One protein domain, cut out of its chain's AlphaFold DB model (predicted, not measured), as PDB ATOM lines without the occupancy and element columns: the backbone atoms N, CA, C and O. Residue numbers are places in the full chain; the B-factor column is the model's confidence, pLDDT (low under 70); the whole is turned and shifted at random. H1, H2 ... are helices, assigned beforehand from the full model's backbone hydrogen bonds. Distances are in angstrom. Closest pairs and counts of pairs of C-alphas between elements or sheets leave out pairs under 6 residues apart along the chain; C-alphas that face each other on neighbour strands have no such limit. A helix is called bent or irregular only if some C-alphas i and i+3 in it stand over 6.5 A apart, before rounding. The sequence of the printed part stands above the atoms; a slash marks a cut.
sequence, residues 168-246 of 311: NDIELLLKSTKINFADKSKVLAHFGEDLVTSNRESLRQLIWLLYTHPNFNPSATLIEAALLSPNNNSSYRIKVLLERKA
ATOM      1  N   ASN A 168      -2.366   8.136  22.118       95.50
ATOM      2  CA  ASN A 168      -3.799   8.429  22.023       95.50
ATOM      3  C   ASN A 168      -4.395   8.641  23.417       95.50
ATOM      4  O   ASN A 168      -5.185   9.564  23.615       95.50
ATOM      5  N   ASP A 169      -3.966   7.858  24.407       96.19
ATOM      6  CA  ASP A 169      -4.408   8.044  25.792       96.19
ATOM      7  C   ASP A 169      -4.035   9.430  26.311       96.19
ATOM      8  O   ASP A 169      -4.861  10.136  26.888       96.19
ATOM      9  N   ILE A 170      -2.793   9.854  26.064       95.88
ATOM     10  CA  ILE A 170      -2.325  11.185  26.455       95.88
ATOM     11  C   ILE A 170      -3.162  12.278  25.785       95.88
ATOM     12  O   ILE A 170      -3.520  13.260  26.437       95.88
ATOM     13  N   GLU A 171      -3.526  12.111  24.513       95.81
ATOM     14  CA  GLU A 171      -4.408  13.050  23.816       95.81
ATOM     15  C   GLU A 171      -5.769  13.173  24.518       95.81
ATOM     16  O   GLU A 171      -6.222  14.288  24.805       95.81
ATOM     17  N   LEU A 172      -6.401  12.039  24.834       96.81
ATOM     18  CA  LEU A 172      -7.697  11.985  25.514       96.81
ATOM     19  C   LEU A 172      -7.622  12.602  26.918       96.81
ATOM     20  O   LEU A 172      -8.454  13.442  27.271       96.81
ATOM     21  N   LEU A 173      -6.578  12.287  27.690       96.12
ATOM     22  CA  LEU A 173      -6.344  12.864  29.018       96.12
ATOM     23  C   LEU A 173      -6.153  14.386  28.952       96.12
ATOM     24  O   LEU A 173      -6.683  15.122  29.788       96.12
ATOM     25  N   LEU A 174      -5.432  14.898  27.950       95.38
ATOM     26  CA  LEU A 174      -5.253  16.341  27.771       95.38
ATOM     27  C   LEU A 174      -6.556  17.045  27.362       95.38
ATOM     28  O   LEU A 174      -6.783  18.182  27.799       95.38
ATOM     29  N   LYS A 175      -7.413  16.382  26.574       95.56
ATOM     30  CA  LYS A 175      -8.732  16.886  26.153       95.56
ATOM     31  C   LYS A 175      -9.786  16.838  27.258       95.56
ATOM     32  O   LYS A 175     -10.677  17.686  27.254       95.56
ATOM     33  N   SER A 176      -9.670  15.913  28.210       95.56
ATOM     34  CA  SER A 176     -10.630  15.763  29.308       95.56
ATOM     35  C   SER A 176     -10.853  17.073  30.065       95.56
ATOM     36  O   SER A 176      -9.904  17.749  30.473       95.56
ATOM     37  N   THR A 177     -12.111  17.427  30.305       93.44
ATOM     38  CA  THR A 177     -12.486  18.571  31.150       93.44
ATOM     39  C   THR A 177     -12.709  18.177  32.610       93.44
ATOM     40  O   THR A 177     -12.785  19.057  33.464       93.44
ATOM     41  N   LYS A 178     -12.789  16.871  32.907       94.56
ATOM     42  CA  LYS A 178     -13.029  16.340  34.258       94.56
ATOM     43  C   LYS A 178     -11.731  16.111  35.042       94.56
ATOM     44  O   LYS A 178     -11.745  16.146  36.270       94.56
ATOM     45  N   ILE A 179     -10.603  15.929  34.350       93.62
ATOM     46  CA  ILE A 179      -9.281  15.787  34.975       93.62
ATOM     47  C   ILE A 179      -8.678  17.171  35.235       93.62
ATOM     48  O   ILE A 179      -8.557  18.003  34.331       93.62
ATOM     49  N   ASN A 180      -8.260  17.414  36.477       92.56
ATOM     50  CA  ASN A 180      -7.655  18.686  36.862       92.56
ATOM     51  C   ASN A 180      -6.233  18.855  36.280       92.56
ATOM     52  O   ASN A 180      -5.541  17.891  35.949       92.56
ATOM     53  N   PHE A 181      -5.763  20.102  36.178       92.69
ATOM     54  CA  PHE A 181      -4.458  20.402  35.574       92.69
ATOM     55  C   PHE A 181      -3.265  19.849  36.354       92.69
ATOM     56  O   PHE A 181      -2.259  19.510  35.737       92.69
ATOM     57  N   ALA A 182      -3.361  19.741  37.683       92.00
ATOM     58  CA  ALA A 182      -2.271  19.221  38.503       92.00
ATOM     59  C   ALA A 182      -2.017  17.736  38.209       92.00
ATOM     60  O   ALA A 182      -0.867  17.319  38.072       92.00
ATOM     61  N   ASP A 183      -3.079  16.954  38.042       93.56
ATOM     62  CA  ASP A 183      -2.981  15.541  37.692       93.56
ATOM     63  C   ASP A 183      -2.536  15.352  36.240       93.56
ATOM     64  O   ASP A 183      -1.638  14.548  35.991       93.56
ATOM     65  N   LYS A 184      -3.019  16.183  35.299       94.62
ATOM     66  CA  LYS A 184      -2.463  16.222  33.931       94.62
ATOM     67  C   LYS A 184      -0.956  16.477  33.943       94.62
ATOM     68  O   LYS A 184      -0.216  15.791  33.246       94.62
ATOM     69  N   SER A 185      -0.479  17.431  34.745       92.12
ATOM     70  CA  SER A 185       0.955  17.717  34.864       92.12
ATOM     71  C   SER A 185       1.749  16.531  35.416       92.12
ATOM     72  O   SER A 185       2.840  16.272  34.915       92.12
ATOM     73  N   LYS A 186       1.219  15.782  36.395       92.69
ATOM     74  CA  LYS A 186       1.877  14.568  36.920       92.69
ATOM     75  C   LYS A 186       1.954  13.458  35.873       92.69
ATOM     76  O   LYS A 186       3.010  12.853  35.721       92.69
ATOM     77  N   VAL A 187       0.864  13.220  35.141       94.75
ATOM     78  CA  VAL A 187       0.831  12.238  34.046       94.75
ATOM     79  C   VAL A 187       1.853  12.615  32.974       94.75
ATOM     80  O   VAL A 187       2.682  11.792  32.599       94.75
ATOM     81  N   LEU A 188       1.862  13.877  32.537       94.25
ATOM     82  CA  LEU A 188       2.831  14.367  31.557       94.25
ATOM     83  C   LEU A 188       4.280  14.276  32.045       94.25
ATOM     84  O   LEU A 188       5.164  13.982  31.251       94.25
ATOM     85  N   ALA A 189       4.541  14.523  33.328       91.38
ATOM     86  CA  ALA A 189       5.888  14.412  33.883       91.38
ATOM     87  C   ALA A 189       6.402  12.964  33.907       91.38
ATOM     88  O   ALA A 189       7.608  12.755  33.849       91.38
ATOM     89  N   HIS A 190       5.503  11.982  33.999       92.06
ATOM     90  CA  HIS A 190       5.869  10.569  34.047       92.06
ATOM     91  C   HIS A 190       5.934   9.922  32.654       92.06
ATOM     92  O   HIS A 190       6.871   9.188  32.366       92.06
ATOM     93  N   PHE A 191       4.967  10.220  31.781       88.62
ATOM     94  CA  PHE A 191       4.794   9.547  30.484       88.62
ATOM     95  C   PHE A 191       5.064  10.441  29.264       88.62
ATOM     96  O   PHE A 191       5.117   9.969  28.132       88.62
ATOM     97  N   GLY A 192       5.121  11.760  29.459       75.06
ATOM     98  CA  GLY A 192       4.711  12.700  28.422       75.06
ATOM     99  C   GLY A 192       5.715  12.966  27.308       75.06
ATOM    100  O   GLY A 192       5.268  13.300  26.220       75.06
ATOM    101  N   GLU A 193       7.030  12.862  27.516       82.94
ATOM    102  CA  GLU A 193       7.987  13.407  26.531       82.94
ATOM    103  C   GLU A 193       7.856  12.750  25.147       82.94
ATOM    104  O   GLU A 193       7.536  13.439  24.175       82.94
ATOM    105  N   ASP A 194       7.974  11.427  25.047       87.88
ATOM    106  CA  ASP A 194       7.860  10.732  23.758       87.88
ATOM    107  C   ASP A 194       6.400  10.594  23.290       87.88
ATOM    108  O   ASP A 194       6.082  10.765  22.107       87.88
ATOM    109  N   LEU A 195       5.470  10.337  24.216       91.88
ATOM    110  CA  LEU A 195       4.063  10.100  23.878       91.88
ATOM    111  C   LEU A 195       3.331  11.369  23.423       91.88
ATOM    112  O   LEU A 195       2.484  11.309  22.534       91.88
ATOM    113  N   VAL A 196       3.657  12.536  23.991       90.50
ATOM    114  CA  VAL A 196       3.088  13.813  23.533       90.50
ATOM    115  C   VAL A 196       3.707  14.217  22.206       90.50
ATOM    116  O   VAL A 196       2.987  14.638  21.306       90.50
ATOM    117  N   THR A 197       5.033  14.138  22.070       88.12
ATOM    118  CA  THR A 197       5.725  14.678  20.889       88.12
ATOM    119  C   THR A 197       5.478  13.857  19.625       88.12
ATOM    120  O   THR A 197       5.490  14.414  18.525       88.12
ATOM    121  N   SER A 198       5.165  12.569  19.775       89.06
ATOM    122  CA  SER A 198       4.733  11.694  18.682       89.06
ATOM    123  C   SER A 198       3.297  11.953  18.203       89.06
ATOM    124  O   SER A 198       2.973  11.591  17.070       89.06
ATOM    125  N   ASN A 199       2.449  12.631  18.991       91.88
ATOM    126  CA  ASN A 199       1.065  12.941  18.626       91.88
ATOM    127  C   ASN A 199       0.836  14.453  18.427       91.88
ATOM    128  O   ASN A 199       0.889  15.280  19.341       91.88
ATOM    129  N   ARG A 200       0.507  14.823  17.186       92.31
ATOM    130  CA  ARG A 200       0.239  16.214  16.787       92.31
ATOM    131  C   ARG A 200      -0.946  16.827  17.530       92.31
ATOM    132  O   ARG A 200      -0.895  18.012  17.857       92.31
ATOM    133  N   GLU A 201      -1.985  16.045  17.794       94.81
ATOM    134  CA  GLU A 201      -3.172  16.495  18.515       94.81
ATOM    135  C   GLU A 201      -2.866  16.746  19.991       94.81
ATOM    136  O   GLU A 201      -3.302  17.762  20.535       94.81
ATOM    137  N   SER A 202      -2.010  15.925  20.605       95.19
ATOM    138  CA  SER A 202      -1.491  16.169  21.956       95.19
ATOM    139  C   SER A 202      -0.714  17.485  22.036       95.19
ATOM    140  O   SER A 202      -0.962  18.288  22.934       95.19
ATOM    141  N   LEU A 203       0.159  17.783  21.064       95.00
ATOM    142  CA  LEU A 203       0.871  19.072  20.993       95.00
ATOM    143  C   LEU A 203      -0.075  20.264  20.767       95.00
ATOM    144  O   LEU A 203       0.180  21.363  21.276       95.00
ATOM    145  N   ARG A 204      -1.161  20.068  20.010       95.00
ATOM    146  CA  ARG A 204      -2.202  21.082  19.781       95.00
ATOM    147  C   ARG A 204      -3.011  21.361  21.037       95.00
ATOM    148  O   ARG A 204      -3.255  22.520  21.376       95.00
ATOM    149  N   GLN A 205      -3.374  20.314  21.760       95.12
ATOM    150  CA  GLN A 205      -4.072  20.445  23.027       95.12
ATOM    151  C   GLN A 205      -3.165  21.070  24.091       95.12
ATOM    152  O   GLN A 205      -3.593  21.956  24.827       95.12
ATOM    153  N   LEU A 206      -1.889  20.684  24.123       95.19
ATOM    154  CA  LEU A 206      -0.888  21.241  25.025       95.19
ATOM    155  C   LEU A 206      -0.726  22.755  24.837       95.19
ATOM    156  O   LEU A 206      -0.774  23.489  25.823       95.19
ATOM    157  N   ILE A 207      -0.598  23.255  23.599       95.50
ATOM    158  CA  ILE A 207      -0.474  24.707  23.384       95.50
ATOM    159  C   ILE A 207      -1.747  25.465  23.779       95.50
ATOM    160  O   ILE A 207      -1.656  26.574  24.301       95.50
ATOM    161  N   TRP A 208      -2.924  24.872  23.558       94.81
ATOM    162  CA  TRP A 208      -4.191  25.468  23.971       94.81
ATOM    163  C   TRP A 208      -4.281  25.555  25.497       94.81
ATOM    164  O   TRP A 208      -4.561  26.630  26.016       94.81
ATOM    165  N   LEU A 209      -3.939  24.476  26.209       94.88
ATOM    166  CA  LEU A 209      -3.919  24.442  27.672       94.88
ATOM    167  C   LEU A 209      -2.954  25.474  28.264       94.88
ATOM    168  O   LEU A 209      -3.310  26.180  29.203       94.88
ATOM    169  N   LEU A 210      -1.749  25.587  27.699       94.19
ATOM    170  CA  LEU A 210      -0.763  26.594  28.101       94.19
ATOM    171  C   LEU A 210      -1.278  28.023  27.896       94.19
ATOM    172  O   LEU A 210      -0.954  28.909  28.678       94.19
ATOM    173  N   TYR A 211      -2.071  28.243  26.848       93.31
ATOM    174  CA  TYR A 211      -2.648  29.542  26.522       93.31
ATOM    175  C   TYR A 211      -3.841  29.912  27.419       93.31
ATOM    176  O   TYR A 211      -4.005  31.082  27.769       93.31
ATOM    177  N   THR A 212      -4.700  28.950  27.771       93.00
ATOM    178  CA  THR A 212      -5.924  29.206  28.550       93.00
ATOM    179  C   THR A 212      -5.732  29.079  30.059       93.00
ATOM    180  O   THR A 212      -6.544  29.618  30.814       93.00
ATOM    181  N   HIS A 213      -4.678  28.399  30.522       91.31
ATOM    182  CA  HIS A 213      -4.464  28.098  31.938       91.31
ATOM    183  C   HIS A 213      -3.026  28.423  32.382       91.31
ATOM    184  O   HIS A 213      -2.171  27.540  32.380       91.31
ATOM    185  N   PRO A 214      -2.751  29.650  32.867       81.38
ATOM    186  CA  PRO A 214      -1.401  30.082  33.261       81.38
ATOM    187  C   PRO A 214      -0.737  29.236  34.361       81.38
ATOM    188  O   PRO A 214       0.486  29.170  34.449       81.38
ATOM    189  N   ASN A 215      -1.537  28.569  35.199       84.50
ATOM    190  CA  ASN A 215      -1.043  27.686  36.261       84.50
ATOM    191  C   ASN A 215      -0.667  26.283  35.750       84.50
ATOM    192  O   ASN A 215      -0.100  25.490  36.501       84.50
ATOM    193  N   PHE A 216      -0.990  25.950  34.498       91.06
ATOM    194  CA  PHE A 216      -0.593  24.690  33.887       91.06
ATOM    195  C   PHE A 216       0.855  24.789  33.402       91.06
ATOM    196  O   PHE A 216       1.168  25.483  32.434       91.06
ATOM    197  N   ASN A 217       1.755  24.092  34.095       87.56
ATOM    198  CA  ASN A 217       3.190  24.193  33.852       87.56
ATOM    199  C   ASN A 217       3.835  22.803  33.687       87.56
ATOM    200  O   ASN A 217       4.405  22.278  34.644       87.56
ATOM    201  N   PRO A 218       3.717  22.186  32.496       91.19
ATOM    202  CA  PRO A 218       4.432  20.956  32.154       91.19
ATOM    203  C   PRO A 218       5.944  21.208  32.003       91.19
ATOM    204  O   PRO A 218       6.418  22.332  32.189       91.19
ATOM    205  N   SER A 219       6.716  20.162  31.683       89.88
ATOM    206  CA  SER A 219       8.172  20.280  31.518       89.88
ATOM    207  C   SER A 219       8.548  21.277  30.414       89.88
ATOM    208  O   SER A 219       7.808  21.476  29.444       89.88
ATOM    209  N   ALA A 220       9.723  21.903  30.550       89.56
ATOM    210  CA  ALA A 220      10.245  22.834  29.548       89.56
ATOM    211  C   ALA A 220      10.349  22.175  28.162       89.56
ATOM    212  O   ALA A 220       9.929  22.777  27.178       89.56
ATOM    213  N   THR A 221      10.787  20.913  28.104       90.19
ATOM    214  CA  THR A 221      10.864  20.100  26.881       90.19
ATOM    215  C   THR A 221       9.522  20.027  26.150       90.19
ATOM    216  O   THR A 221       9.445  20.292  24.949       90.19
ATOM    217  N   LEU A 222       8.437  19.728  26.873       92.88
ATOM    218  CA  LEU A 222       7.092  19.633  26.298       92.88
ATOM    219  C   LEU A 222       6.582  20.988  25.805       92.88
ATOM    220  O   LEU A 222       5.978  21.078  24.735       92.88
ATOM    221  N   ILE A 223       6.844  22.051  26.568       92.69
ATOM    222  CA  ILE A 223       6.488  23.416  26.173       92.69
ATOM    223  C   ILE A 223       7.217  23.798  24.884       92.69
ATOM    224  O   ILE A 223       6.587  24.304  23.957       92.69
ATOM    225  N   GLU A 224       8.522  23.537  24.795       92.88
ATOM    226  CA  GLU A 224       9.307  23.799  23.590       92.88
ATOM    227  C   GLU A 224       8.787  23.004  22.394       92.88
ATOM    228  O   GLU A 224       8.584  23.579  21.323       92.88
ATOM    229  N   ALA A 225       8.491  21.716  22.570       93.62
ATOM    230  CA  ALA A 225       7.921  20.900  21.506       93.62
ATOM    231  C   ALA A 225       6.569  21.451  21.014       93.62
ATOM    232  O   ALA A 225       6.348  21.581  19.808       93.62
ATOM    233  N   ALA A 226       5.682  21.856  21.930       94.75
ATOM    234  CA  ALA A 226       4.401  22.471  21.579       94.75
ATOM    235  C   ALA A 226       4.575  23.828  20.879       94.75
ATOM    236  O   ALA A 226       3.843  24.142  19.934       94.75
ATOM    237  N   LEU A 227       5.557  24.625  21.310       95.56
ATOM    238  CA  LEU A 227       5.904  25.901  20.690       95.56
ATOM    239  C   LEU A 227       6.508  25.727  19.301       95.56
ATOM    240  O   LEU A 227       6.297  26.606  18.473       95.56
ATOM    241  N   LEU A 228       7.228  24.641  19.022       95.44
ATOM    242  CA  LEU A 228       7.857  24.367  17.724       95.44
ATOM    243  C   LEU A 228       6.970  23.559  16.765       95.44
ATOM    244  O   LEU A 228       7.306  23.436  15.588       95.44
ATOM    245  N   SER A 229       5.826  23.050  17.225       94.69
ATOM    246  CA  SER A 229       4.880  22.324  16.374       94.69
ATOM    247  C   SER A 229       4.235  23.255  15.331       94.69
ATOM    248  O   SER A 229       3.522  24.193  15.701       94.69
ATOM    249  N   PRO A 230       4.433  23.022  14.019       90.25
ATOM    250  CA  PRO A 230       3.958  23.929  12.971       90.25
ATOM    251  C   PRO A 230       2.433  23.923  12.794       90.25
ATOM    252  O   PRO A 230       1.880  24.895  12.290       90.25
ATOM    253  N   ASN A 231       1.745  22.866  13.238       85.88
ATOM    254  CA  ASN A 231       0.287  22.732  13.107       85.88
ATOM    255  C   ASN A 231      -0.492  23.542  14.156       85.88
ATOM    256  O   ASN A 231      -1.718  23.638  14.103       85.88
ATOM    257  N   ASN A 232       0.218  24.120  15.121       90.50
ATOM    258  CA  ASN A 232      -0.367  24.886  16.204       90.50
ATOM    259  C   ASN A 232      -0.646  26.332  15.776       90.50
ATOM    260  O   ASN A 232       0.105  26.932  15.007       90.50
ATOM    261  N   ASN A 233      -1.704  26.925  16.335       93.12
ATOM    262  CA  ASN A 233      -2.083  28.309  16.054       93.12
ATOM    263  C   ASN A 233      -0.940  29.279  16.414       93.12
ATOM    264  O   ASN A 233      -0.544  29.381  17.578       93.12
ATOM    265  N   SER A 234      -0.435  30.018  15.422       94.25
ATOM    266  CA  SER A 234       0.685  30.954  15.585       94.25
ATOM    267  C   SER A 234       0.451  31.992  16.682       94.25
ATOM    268  O   SER A 234       1.372  32.296  17.434       94.25
ATOM    269  N   SER A 235      -0.777  32.499  16.827       94.50
ATOM    270  CA  SER A 235      -1.107  33.498  17.845       94.50
ATOM    271  C   SER A 235      -1.013  32.923  19.259       94.50
ATOM    272  O   SER A 235      -0.459  33.573  20.147       94.50
ATOM    273  N   TYR A 236      -1.491  31.691  19.471       95.50
ATOM    274  CA  TYR A 236      -1.369  31.006  20.766       95.50
ATOM    275  C   TYR A 236       0.091  30.727  21.098       95.50
ATOM    276  O   TYR A 236       0.536  31.020  22.202       95.50
ATOM    277  N   ARG A 237       0.862  30.254  20.115       96.44
ATOM    278  CA  ARG A 237       2.296  29.993  20.276       96.44
ATOM    279  C   ARG A 237       3.072  31.255  20.652       96.44
ATOM    280  O   ARG A 237       3.873  31.215  21.576       96.44
ATOM    281  N   ILE A 238       2.818  32.379  19.975       96.31
ATOM    282  CA  ILE A 238       3.471  33.660  20.283       96.31
ATOM    283  C   ILE A 238       3.086  34.138  21.687       96.31
ATOM    284  O   ILE A 238       3.959  34.561  22.438       96.31
ATOM    285  N   LYS A 239       1.808  34.044  22.072       95.31
ATOM    286  CA  LYS A 239       1.371  34.461  23.410       95.31
ATOM    287  C   LYS A 239       1.980  33.591  24.513       95.31
ATOM    288  O   LYS A 239       2.549  34.138  25.451       95.31
ATOM    289  N   VAL A 240       1.973  32.266  24.350       95.00
ATOM    290  CA  VAL A 240       2.639  31.346  25.286       95.00
ATOM    291  C   VAL A 240       4.135  31.646  25.374       95.00
ATOM    292  O   VAL A 240       4.678  31.652  26.470       95.00
ATOM    293  N   LEU A 241       4.813  31.943  24.258       95.25
ATOM    294  CA  LEU A 241       6.228  32.328  24.268       95.25
ATOM    295  C   LEU A 241       6.484  33.627  25.050       95.25
ATOM    296  O   LEU A 241       7.466  33.711  25.782       95.25
ATOM    297  N   LEU A 242       5.624  34.636  24.891       94.00
ATOM    298  CA  LEU A 242       5.766  35.940  25.550       94.00
ATOM    299  C   LEU A 242       5.628  35.863  27.075       94.00
ATOM    300  O   LEU A 242       6.224  36.668  27.784       94.00
ATOM    301  N   GLU A 243       4.884  34.883  27.581       90.00
ATOM    302  CA  GLU A 243       4.729  34.631  29.017       90.00
ATOM    303  C   GLU A 243       5.925  33.864  29.618       90.00
ATOM    304  O   GLU A 243       6.014  33.678  30.835       90.00
ATOM    305  N   ARG A 244       6.883  33.426  28.788       83.19
ATOM    306  CA  ARG A 244       8.041  32.632  29.216       83.19
ATOM    307  C   ARG A 244       9.278  33.493  29.431       83.19
ATOM    308  O   ARG A 244       9.534  34.485  28.747       83.19
ATOM    309  N   LYS A 245      10.103  33.078  30.396       76.75
ATOM    310  CA  LYS A 245      11.335  33.790  30.733       76.75
ATOM    311  C   LYS A 245      12.398  33.565  29.660       76.75
ATOM    312  O   LYS A 245      12.971  32.490  29.552       76.75
ATOM    313  N   ALA A 246      12.697  34.647  28.947       73.94
ATOM    314  CA  ALA A 246      13.965  34.908  28.279       73.94
ATOM    315  C   ALA A 246      14.476  33.807  27.318       73.94
ATOM    316  O   ALA A 246      15.639  33.425  27.454       73.94
TER     317      ALA A 246
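AT A GLANCE: This is residues 168 to 246 of the 311 residues of an uncharacterized protein of Flavobacterium sp. (UniProt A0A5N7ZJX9). This is a small, rounded cluster of five helices built round H3, which runs through the middle and is touched by the other four. H1 and the kinked H2 form a hairpin at one end of the longest axis, H5 lies at the other end, and H4 crosses H3 between them. The printed part has 79 residues, with five named helices in the order H1 H2 H3 H4 H5 and no named strand; its class is all helix. The whole is compact, with a radius of gyration of the C-alphas of 11.3 A and spans of 29 by 24 by 20 A.

IN THESE COORDINATES: Find C-alpha 168 at (-3.799, 8.429, 22.023); from there H1 runs to residue 175, 10.6 A on. H2 covers residues 181 to 197, the longest helix by residues, and measures 18.8 A. Look closely at residues 190 to 193: H2 is irregular, with those two C-alphas 8.3 A apart and a kink of 87 degrees near residue 191. H3, residues 200 to 212, begins at C-alpha 200 at (0.239, 16.214, 16.787) and measures 18.6 A. H4 covers residues 220 to 228 and H5 residues 234 to 242, each 12.2 A long; H5 ends at C-alpha 242 at (5.766, 35.940, 25.550).

HOW THE PARTS SIT: Begin with H3, the hub. Its residues 201 to 206 touch H1, closest at the C-alphas of Glu 171 and Ser 202, 4.7 A apart, at a shallow tilt of 19 degrees, the same way. Its residues 203 to 207 touch H4, closest at the C-alphas of Leu 203 and Ala 226, 4.9 A apart; the lines are about perpendicular, at 76 degrees. Its residues 207 to 211 touch H5, closest at the C-alphas of Tyr 211 and Val 240, 5.7 A apart, at a steep tilt of 55 degrees. H2 and H3 touch only at the corner by their link, and only just, with 3 pairs of C-alphas within 8 A; the closest are those of Val 196 and Ser 202, 5.4 A apart. H1 and H2 form a helical hairpin, closest at the C-alphas of Ile 170 and Val 196, 6.7 A apart. Residues 192 to 197 of H2 touch H4, closest at the C-alphas of Glu 193 and Leu 222, 6.3 A apart. H4 and H5 form another helical hairpin, at a tilt of 34.8 degrees, only just shallow, with the C-alphas of Leu 227 and Arg 237 closest at 5.5 A. H5 is apart from H1 and H2, and H1 is apart from H4. In H1, H3, H4 and H5 every O i to N i+4 pair is within hydrogen-bond range; in H2, 10 of 13 are.

THE WHOLE: The two C-alphas farthest apart are those of Lys 178 and Ala 246, at 33.3 A. The printed part has no cut and no long link. Its mean pLDDT is 92.0, and no printed residue is under 70.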